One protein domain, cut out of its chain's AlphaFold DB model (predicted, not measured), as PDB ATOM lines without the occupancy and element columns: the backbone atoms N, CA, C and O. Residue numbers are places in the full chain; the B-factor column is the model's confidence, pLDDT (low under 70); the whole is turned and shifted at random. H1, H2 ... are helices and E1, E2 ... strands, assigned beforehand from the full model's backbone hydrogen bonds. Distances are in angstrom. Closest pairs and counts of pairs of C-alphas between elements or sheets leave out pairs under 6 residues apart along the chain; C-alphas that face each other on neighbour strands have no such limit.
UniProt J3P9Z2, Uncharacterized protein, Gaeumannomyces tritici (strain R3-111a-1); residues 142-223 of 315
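AT A GLANCE: This is residues 142 to 223 of the 315 residues of an uncharacterized protein of Gaeumannomyces tritici (strain R3-111a-1) (UniProt J3P9Z2). A small antiparallel sheet of three strands, ordered E1, E3, E2, has the long helix H4 along one face, with the shorter H3 beside H4 on that face. H2 packs on the last residues of H4, 219 to 223, and H1 only grazes the sheet. The printed part has 82 residues with four named helices and three named strands, in the order H1, E1, H2, H3, E2, E3, H4; its class is mixed. It is compact, with a radius of gyration of the C-alphas of 12.0 A, and spans 33 by 27 by 18 A.

HOW THE PARTS SIT: Look first at inner strand E3, residues 199 to 203, antiparallel to E1, residues 153 to 157, where N 155 and O 201 are 2.9 A apart. E3 forms a hairpin with E2, residues 189 to 192, where N 191 and O 200 are 2.9 A apart. H4, residues 206 to 223, is over E1 and E3 at a height over the sheet of 9.8 A, along the strands. H3, residues 178 to 186, is on the same face, over none of them, making two layers, helices on one face of a sheet. H3 touches H4, at its residues 208 to 212 alone, closest at C-alphas 186 and 212, 5.8 A; they run opposite ways at a tilt of 35.3 degrees, only just steep. H2, residues 170 to 173, only just touches H4, with 3 pairs of C-alphas within 8 A, the closest being 173 and 223, 5.8 A. E1, H2, H3 and E2 form a split strand-helix-strand unit, two strands running the same way with E3 between them; its crossover is right-handed. H1, residues 146 to 149, is apart from the other helices; its C-alpha 148 is 4.8 A from C-alpha 202. In H3 and H4 every O i to N i+4 pair is within hydrogen-bond range; H1 and H2 are too short for one.

IN THESE COORDINATES: Find C-alpha 146, where H1 begins, at (43.129, -2.593, -52.423). E1 and E3 are each 13.4 A long, E2 10.3 A and H3 12.1 A. H4 runs 25.6 A to C-alpha 223 at (33.615, 13.402, -30.506).

THE WHOLE: The C-alphas of Pro 165 and His 204 are the two farthest apart, 33.7 A. The printed part has no cut, and its one long link is E1 to H2, residues 158 to 169. Look for pLDDT under 70 at residues 142 to 143, 162 and 175 to 177.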
ATOM      1  N   ALA A 142      36.506   0.029 -58.325       60.06
ATOM      2  CA  ALA A 142      37.579   0.908 -58.772       60.06
ATOM      3  C   ALA A 142      37.871   2.066 -57.795       60.06
ATOM      4  O   ALA A 142      39.018   2.517 -57.741       60.06
ATOM      5  N   GLU A 143      36.884   2.482 -56.998       68.56
ATOM      6  CA  GLU A 143      36.992   3.542 -55.983       68.56
ATOM      7  C   GLU A 143      37.543   3.036 -54.642       68.56
ATOM      8  O   GLU A 143      37.877   3.828 -53.771       68.56
ATOM      9  N   LEU A 144      37.642   1.718 -54.450       76.00
ATOM     10  CA  LEU A 144      38.024   1.133 -53.166       76.00
ATOM     11  C   LEU A 144      39.540   0.924 -53.035       76.00
ATOM     12  O   LEU A 144      40.159   0.408 -53.982       76.00
ATOM     13  N   PRO A 145      40.127   1.175 -51.848       76.81
ATOM     14  CA  PRO A 145      41.488   0.760 -51.538       76.81
ATOM     15  C   PRO A 145      41.658  -0.752 -51.706       76.81
ATOM     16  O   PRO A 145      40.752  -1.544 -51.424       76.81
ATOM     17  N   ASP A 146      42.846  -1.178 -52.135       74.44
ATOM     18  CA  ASP A 146      43.129  -2.593 -52.423       74.44
ATOM     19  C   ASP A 146      42.878  -3.515 -51.229       74.44
ATOM     20  O   ASP A 146      42.365  -4.624 -51.386       74.44
ATOM     21  N   SER A 147      43.186  -3.024 -50.036       78.44
ATOM     22  CA  SER A 147      43.073  -3.754 -48.782       78.44
ATOM     23  C   SER A 147      41.635  -4.100 -48.382       78.44
ATOM     24  O   SER A 147      41.438  -5.023 -47.602       78.44
ATOM     25  N   VAL A 148      40.626  -3.395 -48.913       83.50
ATOM     26  CA  VAL A 148      39.209  -3.725 -48.674       83.50
ATOM     27  C   VAL A 148      38.498  -4.276 -49.912       83.50
ATOM     28  O   VAL A 148      37.456  -4.921 -49.809       83.50
ATOM     29  N   ARG A 149      39.073  -4.071 -51.102       80.62
ATOM     30  CA  ARG A 149      38.469  -4.417 -52.399       80.62
ATOM     31  C   ARG A 149      38.152  -5.907 -52.558       80.62
ATOM     32  O   ARG A 149      37.265  -6.270 -53.331       80.62
ATOM     33  N   HIS A 150      38.887  -6.775 -51.864       82.44
ATOM     34  CA  HIS A 150      38.703  -8.224 -51.943       82.44
ATOM     35  C   HIS A 150      37.529  -8.745 -51.099       82.44
ATOM     36  O   HIS A 150      37.161  -9.916 -51.228       82.44
ATOM     37  N   PHE A 151      36.964  -7.931 -50.204       85.12
ATOM     38  CA  PHE A 151      35.846  -8.351 -49.367       85.12
ATOM     39  C   PHE A 151      34.534  -8.413 -50.153       85.12
ATOM     40  O   PHE A 151      34.350  -7.767 -51.185       85.12
ATOM     41  N   LYS A 152      33.612  -9.248 -49.664       84.00
ATOM     42  CA  LYS A 152      32.296  -9.431 -50.287       84.00
ATOM     43  C   LYS A 152      31.376  -8.253 -49.979       84.00
ATOM     44  O   LYS A 152      30.676  -7.802 -50.878       84.00
ATOM     45  N   ALA A 153      31.380  -7.797 -48.729       85.06
ATOM     46  CA  ALA A 153      30.669  -6.610 -48.286       85.06
ATOM     47  C   ALA A 153      31.687  -5.491 -48.073       85.06
ATOM     48  O   ALA A 153      32.704  -5.698 -47.406       85.06
ATOM     49  N   VAL A 154      31.418  -4.329 -48.662       87.00
ATOM     50  CA  VAL A 154      32.244  -3.134 -48.500       87.00
ATOM     51  C   VAL A 154      31.336  -1.936 -48.290       87.00
ATOM     52  O   VAL A 154      30.298  -1.827 -48.941       87.00
ATOM     53  N   ARG A 155      31.734  -1.043 -47.388       86.00
ATOM     54  CA  ARG A 155      31.038   0.210 -47.115       86.00
ATOM     55  C   ARG A 155      32.045   1.344 -46.964       86.00
ATOM     56  O   ARG A 155      33.161   1.129 -46.498       86.00
ATOM     57  N   CYS A 156      31.649   2.535 -47.388       85.88
ATOM     58  CA  CYS A 156      32.405   3.766 -47.208       85.88
ATOM     59  C   CYS A 156      31.718   4.592 -46.122       85.88
ATOM     60  O   CYS A 156      30.489   4.679 -46.100       85.88
ATOM     61  N   TRP A 157      32.509   5.154 -45.222       87.88
ATOM     62  CA  TRP A 157      32.087   6.114 -44.220       87.88
ATOM     63  C   TRP A 157      32.782   7.441 -44.516       87.88
ATOM     64  O   TRP A 157      34.009   7.537 -44.502       87.88
ATOM     65  N   ASN A 158      31.975   8.441 -44.844       85.06
ATOM     66  CA  ASN A 158      32.372   9.764 -45.319       85.06
ATOM     67  C   ASN A 158      31.627  10.865 -44.543       85.06
ATOM     68  O   ASN A 158      31.268  11.889 -45.111       85.06
ATOM     69  N   GLU A 159      31.356  10.630 -43.256       83.75
ATOM     70  CA  GLU A 159      30.591  11.562 -42.414       83.75
ATOM     71  C   GLU A 159      31.437  12.733 -41.883       83.75
ATOM     72  O   GLU A 159      30.874  13.681 -41.344       83.75
ATOM     73  N   ILE A 160      32.768  12.700 -42.046       80.19
ATOM     74  CA  ILE A 160      33.640  13.856 -41.780       80.19
ATOM     75  C   ILE A 160      33.521  14.808 -42.970       80.19
ATOM     76  O   ILE A 160      34.217  14.659 -43.977       80.19
ATOM     77  N   ASP A 161      32.601  15.757 -42.858       75.75
ATOM     78  CA  ASP A 161      32.280  16.696 -43.925       75.75
ATOM     79  C   ASP A 161      33.214  17.930 -43.948       75.75
ATOM     80  O   ASP A 161      34.234  18.021 -43.254       75.75
ATOM     81  N   ASP A 162      32.886  18.896 -44.805       66.62
ATOM     82  CA  ASP A 162      33.622  20.159 -44.925       66.62
ATOM     83  C   ASP A 162      33.312  21.163 -43.798       66.62
ATOM     84  O   ASP A 162      34.015  22.171 -43.674       66.62
ATOM     85  N   ASN A 163      32.285  20.910 -42.977       70.50
ATOM     86  CA  ASN A 163      31.986  21.718 -41.793       70.50
ATOM     87  C   ASN A 163      32.936  21.372 -40.639       70.50
ATOM     88  O   ASN A 163      33.222  22.230 -39.801       70.50
ATOM     89  N   GLU A 164      33.459  20.145 -40.617       74.50
ATOM     90  CA  GLU A 164      34.522  19.746 -39.703       74.50
ATOM     91  C   GLU A 164      35.835  20.491 -40.011       74.50
ATOM     92  O   GLU A 164      36.232  20.608 -41.180       74.50
ATOM     93  N   PRO A 165      36.578  20.961 -38.990       76.81
ATOM     94  CA  PRO A 165      37.893  21.561 -39.185       76.81
ATOM     95  C   PRO A 165      38.827  20.656 -40.004       76.81
ATOM     96  O   PRO A 165      38.824  19.433 -39.865       76.81
ATOM     97  N   LYS A 166      39.667  21.253 -40.862       70.00
ATOM     98  CA  LYS A 166      40.560  20.515 -41.787       70.00
ATOM     99  C   LYS A 166      41.546  19.575 -41.097       70.00
ATOM    100  O   LYS A 166      42.132  18.717 -41.744       70.00
ATOM    101  N   ASP A 167      41.792  19.805 -39.819       73.62
ATOM    102  CA  ASP A 167      42.662  19.003 -38.984       73.62
ATOM    103  C   ASP A 167      41.914  17.869 -38.267       73.62
ATOM    104  O   ASP A 167      42.568  17.121 -37.551       73.62
ATOM    105  N   VAL A 168      40.589  17.749 -38.406       77.81
ATOM    106  CA  VAL A 168      39.810  16.598 -37.930       77.81
ATOM    107  C   VAL A 168      39.953  15.445 -38.915       77.81
ATOM    108  O   VAL A 168      39.581  15.550 -40.087       77.81
ATOM    109  N   ASP A 169      40.496  14.354 -38.391       81.94
ATOM    110  CA  ASP A 169      40.680  13.066 -39.036       81.94
ATOM    111  C   ASP A 169      40.231  11.942 -38.086       81.94
ATOM    112  O   ASP A 169      39.866  12.159 -36.922       81.94
ATOM    113  N   ILE A 170      40.260  10.714 -38.594       82.69
ATOM    114  CA  ILE A 170      39.903   9.513 -37.845       82.69
ATOM    115  C   ILE A 170      40.748   9.326 -36.578       82.69
ATOM    116  O   ILE A 170      40.236   8.802 -35.592       82.69
ATOM    117  N   ASP A 171      42.003   9.786 -36.574       80.62
ATOM    118  CA  ASP A 171      42.932   9.667 -35.444       80.62
ATOM    119  C   ASP A 171      42.621  10.677 -34.327       80.62
ATOM    120  O   ASP A 171      43.039  10.497 -33.180       80.62
ATOM    121  N   LYS A 172      41.875  11.746 -34.629       78.25
ATOM    122  CA  LYS A 172      41.305  12.642 -33.614       78.25
ATOM    123  C   LYS A 172      39.980  12.153 -33.056       78.25
ATOM    124  O   LYS A 172      39.701  12.396 -31.884       78.25
ATOM    125  N   ILE A 173      39.174  11.488 -33.878       80.75
ATOM    126  CA  ILE A 173      37.887  10.917 -33.455       80.75
ATOM    127  C   ILE A 173      38.116   9.651 -32.622       80.75
ATOM    128  O   ILE A 173      37.417   9.410 -31.638       80.75
ATOM    129  N   LEU A 174      39.114   8.845 -32.991       79.38
ATOM    130  CA  LEU A 174      39.494   7.625 -32.294       79.38
ATOM    131  C   LEU A 174      40.815   7.818 -31.545       79.38
ATOM    132  O   LEU A 174      41.833   8.094 -32.172       79.38
ATOM    133  N   PRO A 175      40.861   7.571 -30.224       69.69
ATOM    134  CA  PRO A 175      42.122   7.497 -29.501       69.69
ATOM    135  C   PRO A 175      43.091   6.495 -30.145       69.69
ATOM    136  O   PRO A 175      42.689   5.470 -30.705       69.69
ATOM    137  N   ALA A 176      44.393   6.758 -30.010       63.44
ATOM    138  CA  ALA A 176      45.432   5.883 -30.542       63.44
ATOM    139  C   ALA A 176      45.239   4.428 -30.066       63.44
ATOM    140  O   ALA A 176      45.264   4.143 -28.870       63.44
ATOM    141  N   GLY A 177      45.067   3.503 -31.016       63.88
ATOM    142  CA  GLY A 177      44.849   2.074 -30.756       63.88
ATOM    143  C   GLY A 177      43.384   1.620 -30.761       63.88
ATOM    144  O   GLY A 177      43.137   0.424 -30.913       63.88
ATOM    145  N   SER A 178      42.414   2.537 -30.700       76.38
ATOM    146  CA  SER A 178      40.983   2.195 -30.706       76.38
ATOM    147  C   SER A 178      40.486   1.673 -32.057       76.38
ATOM    148  O   SER A 178      39.528   0.905 -32.096       76.38
ATOM    149  N   LEU A 179      41.159   2.008 -33.164       81.12
ATOM    150  CA  LEU A 179      40.811   1.488 -34.492       81.12
ATOM    151  C   LEU A 179      40.996  -0.037 -34.569       81.12
ATOM    152  O   LEU A 179      40.093  -0.744 -35.004       81.12
ATOM    153  N   LEU A 180      42.096  -0.564 -34.023       81.50
ATOM    154  CA  LEU A 180      42.338  -2.012 -33.926       81.50
ATOM    155  C   LEU A 180      41.316  -2.717 -33.022       81.50
ATOM    156  O   LEU A 180      40.971  -3.879 -33.247       81.50
ATOM    157  N   GLU A 181      40.840  -2.047 -31.972       80.69
ATOM    158  CA  GLU A 181      39.779  -2.582 -31.114       80.69
ATOM    159  C   GLU A 181      38.423  -2.580 -31.823       80.69
ATOM    160  O   GLU A 181      37.649  -3.533 -31.686       80.69
ATOM    161  N   LEU A 182      38.148  -1.552 -32.627       82.44
ATOM    162  CA  LEU A 182      36.955  -1.483 -33.458       82.44
ATOM    163  C   LEU A 182      36.956  -2.594 -34.513       82.44
ATOM    164  O   LEU A 182      35.964  -3.317 -34.626       82.44
ATOM    165  N   GLU A 183      38.077  -2.809 -35.202       86.81
ATOM    166  CA  GLU A 183      38.259  -3.934 -36.127       86.81
ATOM    167  C   GLU A 183      38.056  -5.279 -35.419       86.81
ATOM    168  O   GLU A 183      37.276  -6.118 -35.866       86.81
ATOM    169  N   ARG A 184      38.689  -5.483 -34.255       84.31
ATOM    170  CA  ARG A 184      38.575  -6.738 -33.494       84.31
ATOM    171  C   ARG A 184      37.152  -7.005 -33.004       84.31
ATOM    172  O   ARG A 184      36.721  -8.154 -32.980       84.31
ATOM    173  N   SER A 185      36.446  -5.966 -32.567       81.62
ATOM    174  CA  SER A 185      35.111  -6.094 -31.975       81.62
ATOM    175  C   SER A 185      33.994  -6.228 -33.008       81.62
ATOM    176  O   SER A 185      32.935  -6.758 -32.676       81.62
ATOM    177  N   THR A 186      34.216  -5.767 -34.239       86.06
ATOM    178  CA  THR A 186      33.249  -5.871 -35.343       86.06
ATOM    179  C   THR A 186      33.580  -7.015 -36.298       86.06
ATOM    180  O   THR A 186      32.680  -7.571 -36.917       86.06
ATOM    181  N   GLY A 187      34.855  -7.395 -36.402       85.75
ATOM    182  CA  GLY A 187      35.357  -8.315 -37.421       85.75
ATOM    183  C   GLY A 187      35.511  -7.673 -38.804       85.75
ATOM    184  O   GLY A 187      35.765  -8.392 -39.771       85.75
ATOM    185  N   ALA A 188      35.339  -6.351 -38.913       90.12
ATOM    186  CA  ALA A 188      35.576  -5.600 -40.139       90.12
ATOM    187  C   ALA A 188      37.055  -5.207 -40.253       90.12
ATOM    188  O   ALA A 188      37.707  -4.917 -39.252       90.12
ATOM    189  N   THR A 189      37.566  -5.149 -41.478       91.75
ATOM    190  CA  THR A 189      38.815  -4.452 -41.802       91.75
ATOM    191  C   THR A 189      38.485  -2.998 -42.097       91.75
ATOM    192  O   THR A 189      37.630  -2.730 -42.941       91.75
ATOM    193  N   ILE A 190      39.141  -2.071 -41.404       89.62
ATOM    194  CA  ILE A 190      38.836  -0.641 -41.431       89.62
ATOM    195  C   ILE A 190      40.095   0.109 -41.840       89.62
ATOM    196  O   ILE A 190      41.136   0.002 -41.198       89.62
ATOM    197  N   ILE A 191      40.010   0.866 -42.928       86.62
ATOM    198  CA  ILE A 191      41.157   1.564 -43.502       86.62
ATOM    199  C   ILE A 191      40.732   2.969 -43.868       86.62
ATOM    200  O   ILE A 191      39.793   3.153 -44.638       86.62
ATOM    201  N   ALA A 192      41.430   3.949 -43.314       84.19
ATOM    202  CA  ALA A 192      41.238   5.335 -43.686       84.19
ATOM    203  C   ALA A 192      42.093   5.693 -44.907       84.19
ATOM    204  O   ALA A 192      43.161   5.110 -45.120       84.19
ATOM    205  N   ASP A 193      41.607   6.643 -45.697       77.56
ATOM    206  CA  ASP A 193      42.388   7.271 -46.752       77.56
ATOM    207  C   ASP A 193      43.603   8.008 -46.169       77.56
ATOM    208  O   ASP A 193      43.717   8.214 -44.958       77.56
ATOM    209  N   GLY A 194      44.543   8.425 -47.020       71.56
ATOM    210  CA  GLY A 194      45.750   9.114 -46.541       71.56
ATOM    211  C   GLY A 194      45.478  10.398 -45.737       71.56
ATOM    212  O   GLY A 194      46.342  10.834 -44.983       71.56
ATOM    213  N   MET A 195      44.288  10.992 -45.870       74.56
ATOM    214  CA  MET A 195      43.853  12.168 -45.110       74.56
ATOM    215  C   MET A 195      43.119  11.820 -43.808       74.56
ATOM    216  O   MET A 195      42.866  12.711 -43.002       74.56
ATOM    217  N   GLY A 196      42.751  10.556 -43.601       77.00
ATOM    218  CA  GLY A 196      41.988  10.106 -42.444       77.00
ATOM    219  C   GLY A 196      40.528  10.570 -42.427       77.00
ATOM    220  O   GLY A 196      39.894  10.486 -41.379       77.00
ATOM    221  N   ARG A 197      39.987  11.086 -43.538       79.62
ATOM    222  CA  ARG A 197      38.631  11.669 -43.597       79.62
ATOM    223  C   ARG A 197      37.602  10.741 -44.224       79.62
ATOM    224  O   ARG A 197      36.427  10.788 -43.866       79.62
ATOM    225  N   VAL A 198      38.047   9.878 -45.131       82.38
ATOM    226  CA  VAL A 198      37.213   8.828 -45.712       82.38
ATOM    227  C   VAL A 198      37.679   7.493 -45.164       82.38
ATOM    228  O   VAL A 198      38.864   7.170 -45.220       82.38
ATOM    229  N   VAL A 199      36.747   6.706 -44.633       86.62
ATOM    230  CA  VAL A 199      37.046   5.404 -44.041       86.62
ATOM    231  C   VAL A 199      36.344   4.305 -44.817       86.62
ATOM    232  O   VAL A 199      35.123   4.267 -44.936       86.62
ATOM    233  N   TYR A 200      37.128   3.363 -45.317       88.12
ATOM    234  CA  TYR A 200      36.657   2.198 -46.039       88.12
ATOM    235  C   TYR A 200      36.603   0.984 -45.116       88.12
ATOM    236  O   TYR A 200      37.551   0.690 -44.389       88.12
ATOM    237  N   MET A 201      35.495   0.251 -45.171       90.44
ATOM    238  CA  MET A 201      35.214  -0.892 -44.307       90.44
ATOM    239  C   MET A 201      34.932  -2.125 -45.156       90.44
ATOM    240  O   MET A 201      34.017  -2.108 -45.976       90.44
ATOM    241  N   GLY A 202      35.691  -3.199 -44.957       90.81
ATOM    242  CA  GLY A 202      35.520  -4.473 -45.650       90.81
ATOM    243  C   GLY A 202      35.195  -5.616 -44.690       90.81
ATOM    244  O   GLY A 202      35.760  -5.702 -43.603       90.81
ATOM    245  N   GLY A 203      34.293  -6.516 -45.089       90.31
ATOM    246  CA  GLY A 203      33.912  -7.673 -44.278       90.31
ATOM    247  C   GLY A 203      33.316  -8.838 -45.073       90.31
ATOM    248  O   GLY A 203      32.997  -8.746 -46.264       90.31
ATOM    249  N   HIS A 204      33.166  -9.984 -44.406       88.56
ATOM    250  CA  HIS A 204      32.556 -11.184 -44.998       88.56
ATOM    251  C   HIS A 204      31.019 -11.136 -45.046       88.56
ATOM    252  O   HIS A 204      30.415 -11.881 -45.823       88.56
ATOM    253  N   GLY A 205      30.400 -10.255 -44.256       86.88
ATOM    254  CA  GLY A 205      28.955 -10.053 -44.162       86.88
ATOM    255  C   GLY A 205      28.594  -8.569 -44.114       86.88
ATOM    256  O   GLY A 205      29.419  -7.736 -43.734       86.88
ATOM    257  N   GLN A 206      27.372  -8.240 -44.538       87.81
ATOM    258  CA  GLN A 206      26.871  -6.862 -44.539       87.81
ATOM    259  C   GLN A 206      26.655  -6.342 -43.109       87.81
ATOM    260  O   GLN A 206      26.972  -5.204 -42.800       87.81
ATOM    261  N   ASP A 207      26.213  -7.219 -42.214       88.06
ATOM    262  CA  ASP A 207      26.054  -6.975 -40.781       88.06
ATOM    263  C   ASP A 207      27.354  -6.518 -40.102       88.06
ATOM    264  O   ASP A 207      27.333  -5.632 -39.248       88.06
ATOM    265  N   VAL A 208      28.492  -7.079 -40.520       90.12
ATOM    266  CA  VAL A 208      29.824  -6.730 -40.004       90.12
ATOM    267  C   VAL A 208      30.195  -5.292 -40.362       90.12
ATOM    268  O   VAL A 208      30.554  -4.504 -39.483       90.12
ATOM    269  N   VAL A 209      30.079  -4.931 -41.644       90.56
ATOM    270  CA  VAL A 209      30.410  -3.574 -42.107       90.56
ATOM    271  C   VAL A 209      29.398  -2.542 -41.608       90.56
ATOM    272  O   VAL A 209      29.793  -1.438 -41.249       90.56
ATOM    273  N   ASP A 210      28.119  -2.905 -41.488       87.19
ATOM    274  CA  ASP A 210      27.083  -2.028 -40.935       87.19
ATOM    275  C   ASP A 210      27.294  -1.771 -39.436       87.19
ATOM    276  O   ASP A 210      27.096  -0.651 -38.964       87.19
ATOM    277  N   SER A 211      27.746  -2.780 -38.681       85.81
ATOM    278  CA  SER A 211      28.096  -2.618 -37.266       85.81
ATOM    279  C   SER A 211      29.292  -1.683 -37.080       85.81
ATOM    280  O   SER A 211      29.251  -0.802 -36.219       85.81
ATOM    281  N   ALA A 212      30.338  -1.844 -37.898       88.44
ATOM    282  CA  ALA A 212      31.497  -0.954 -37.889       88.44
ATOM    283  C   ALA A 212      31.106   0.484 -38.244       88.44
ATOM    284  O   ALA A 212      31.462   1.406 -37.508       88.44
ATOM    285  N   TYR A 213      30.295   0.657 -39.290       90.19
ATOM    286  CA  TYR A 213      29.763   1.951 -39.704       90.19
ATOM    287  C   TYR A 213      29.009   2.632 -38.559       90.19
ATOM    288  O   TYR A 213      29.358   3.736 -38.156       90.19
ATOM    289  N   ALA A 214      28.023   1.948 -37.968       85.38
ATOM    290  CA  ALA A 214      27.188   2.521 -36.916       85.38
ATOM    291  C   ALA A 214      27.995   2.947 -35.678       85.38
ATOM    292  O   ALA A 214      27.690   3.966 -35.059       85.38
ATOM    293  N   ARG A 215      29.034   2.182 -35.316       86.50
ATOM    294  CA  ARG A 215      29.932   2.530 -34.206       86.50
ATOM    295  C   ARG A 215      30.779   3.752 -34.526       86.50
ATOM    296  O   ARG A 215      30.905   4.618 -33.669       86.50
ATOM    297  N   LEU A 216      31.320   3.837 -35.740       87.00
ATOM    298  CA  LEU A 216      32.119   4.981 -36.165       87.00
ATOM    299  C   LEU A 216      31.282   6.269 -36.196       87.00
ATOM    300  O   LEU A 216      31.679   7.267 -35.602       87.00
ATOM    301  N   SER A 217      30.073   6.209 -36.764       85.69
ATOM    302  CA  SER A 217      29.111   7.321 -36.742       85.69
ATOM    303  C   SER A 217      28.727   7.731 -35.317       85.69
ATOM    304  O   SER A 217      28.542   8.910 -35.030       85.69
ATOM    305  N   CYS A 218      28.586   6.768 -34.401       82.44
ATOM    306  CA  CYS A 218      28.319   7.053 -32.990       82.44
ATOM    307  C   CYS A 218      29.489   7.810 -32.347       82.44
ATOM    308  O   CYS A 218      29.278   8.805 -31.661       82.44
ATOM    309  N   LEU A 219      30.723   7.378 -32.611       83.69
ATOM    310  CA  LEU A 219      31.922   8.016 -32.073       83.69
ATOM    311  C   LEU A 219      32.100   9.440 -32.602       83.69
ATOM    312  O   LEU A 219      32.379  10.324 -31.803       83.69
ATOM    313  N   LEU A 220      31.852   9.687 -33.893       84.56
ATOM    314  CA  LEU A 220      31.858  11.043 -34.456       84.56
ATOM    315  C   LEU A 220      30.776  11.933 -33.823       84.56
ATOM    316  O   LEU A 220      31.045  13.066 -33.444       84.56
ATOM    317  N   LYS A 221      29.551  11.423 -33.638       82.81
ATOM    318  CA  LYS A 221      28.478  12.196 -32.980       82.81
ATOM    319  C   LYS A 221      28.857  12.660 -31.576       82.81
ATOM    320  O   LYS A 221      28.419  13.725 -31.162       82.81
ATOM    321  N   HIS A 222      29.656  11.863 -30.873       76.19
ATOM    322  CA  HIS A 222      30.090  12.134 -29.508       76.19
ATOM    323  C   HIS A 222      31.522  12.686 -29.418       76.19
ATOM    324  O   HIS A 222      31.990  12.952 -28.314       76.19
ATOM    325  N   SER A 223      32.235  12.888 -30.535       74.56
ATOM    326  CA  SER A 223      33.615  13.402 -30.506       74.56
ATOM    327  C   SER A 223      33.681  14.885 -30.146       74.56
ATOM    328  O   SER A 223      34.712  15.357 -29.674       74.56
TER     329      SER A 223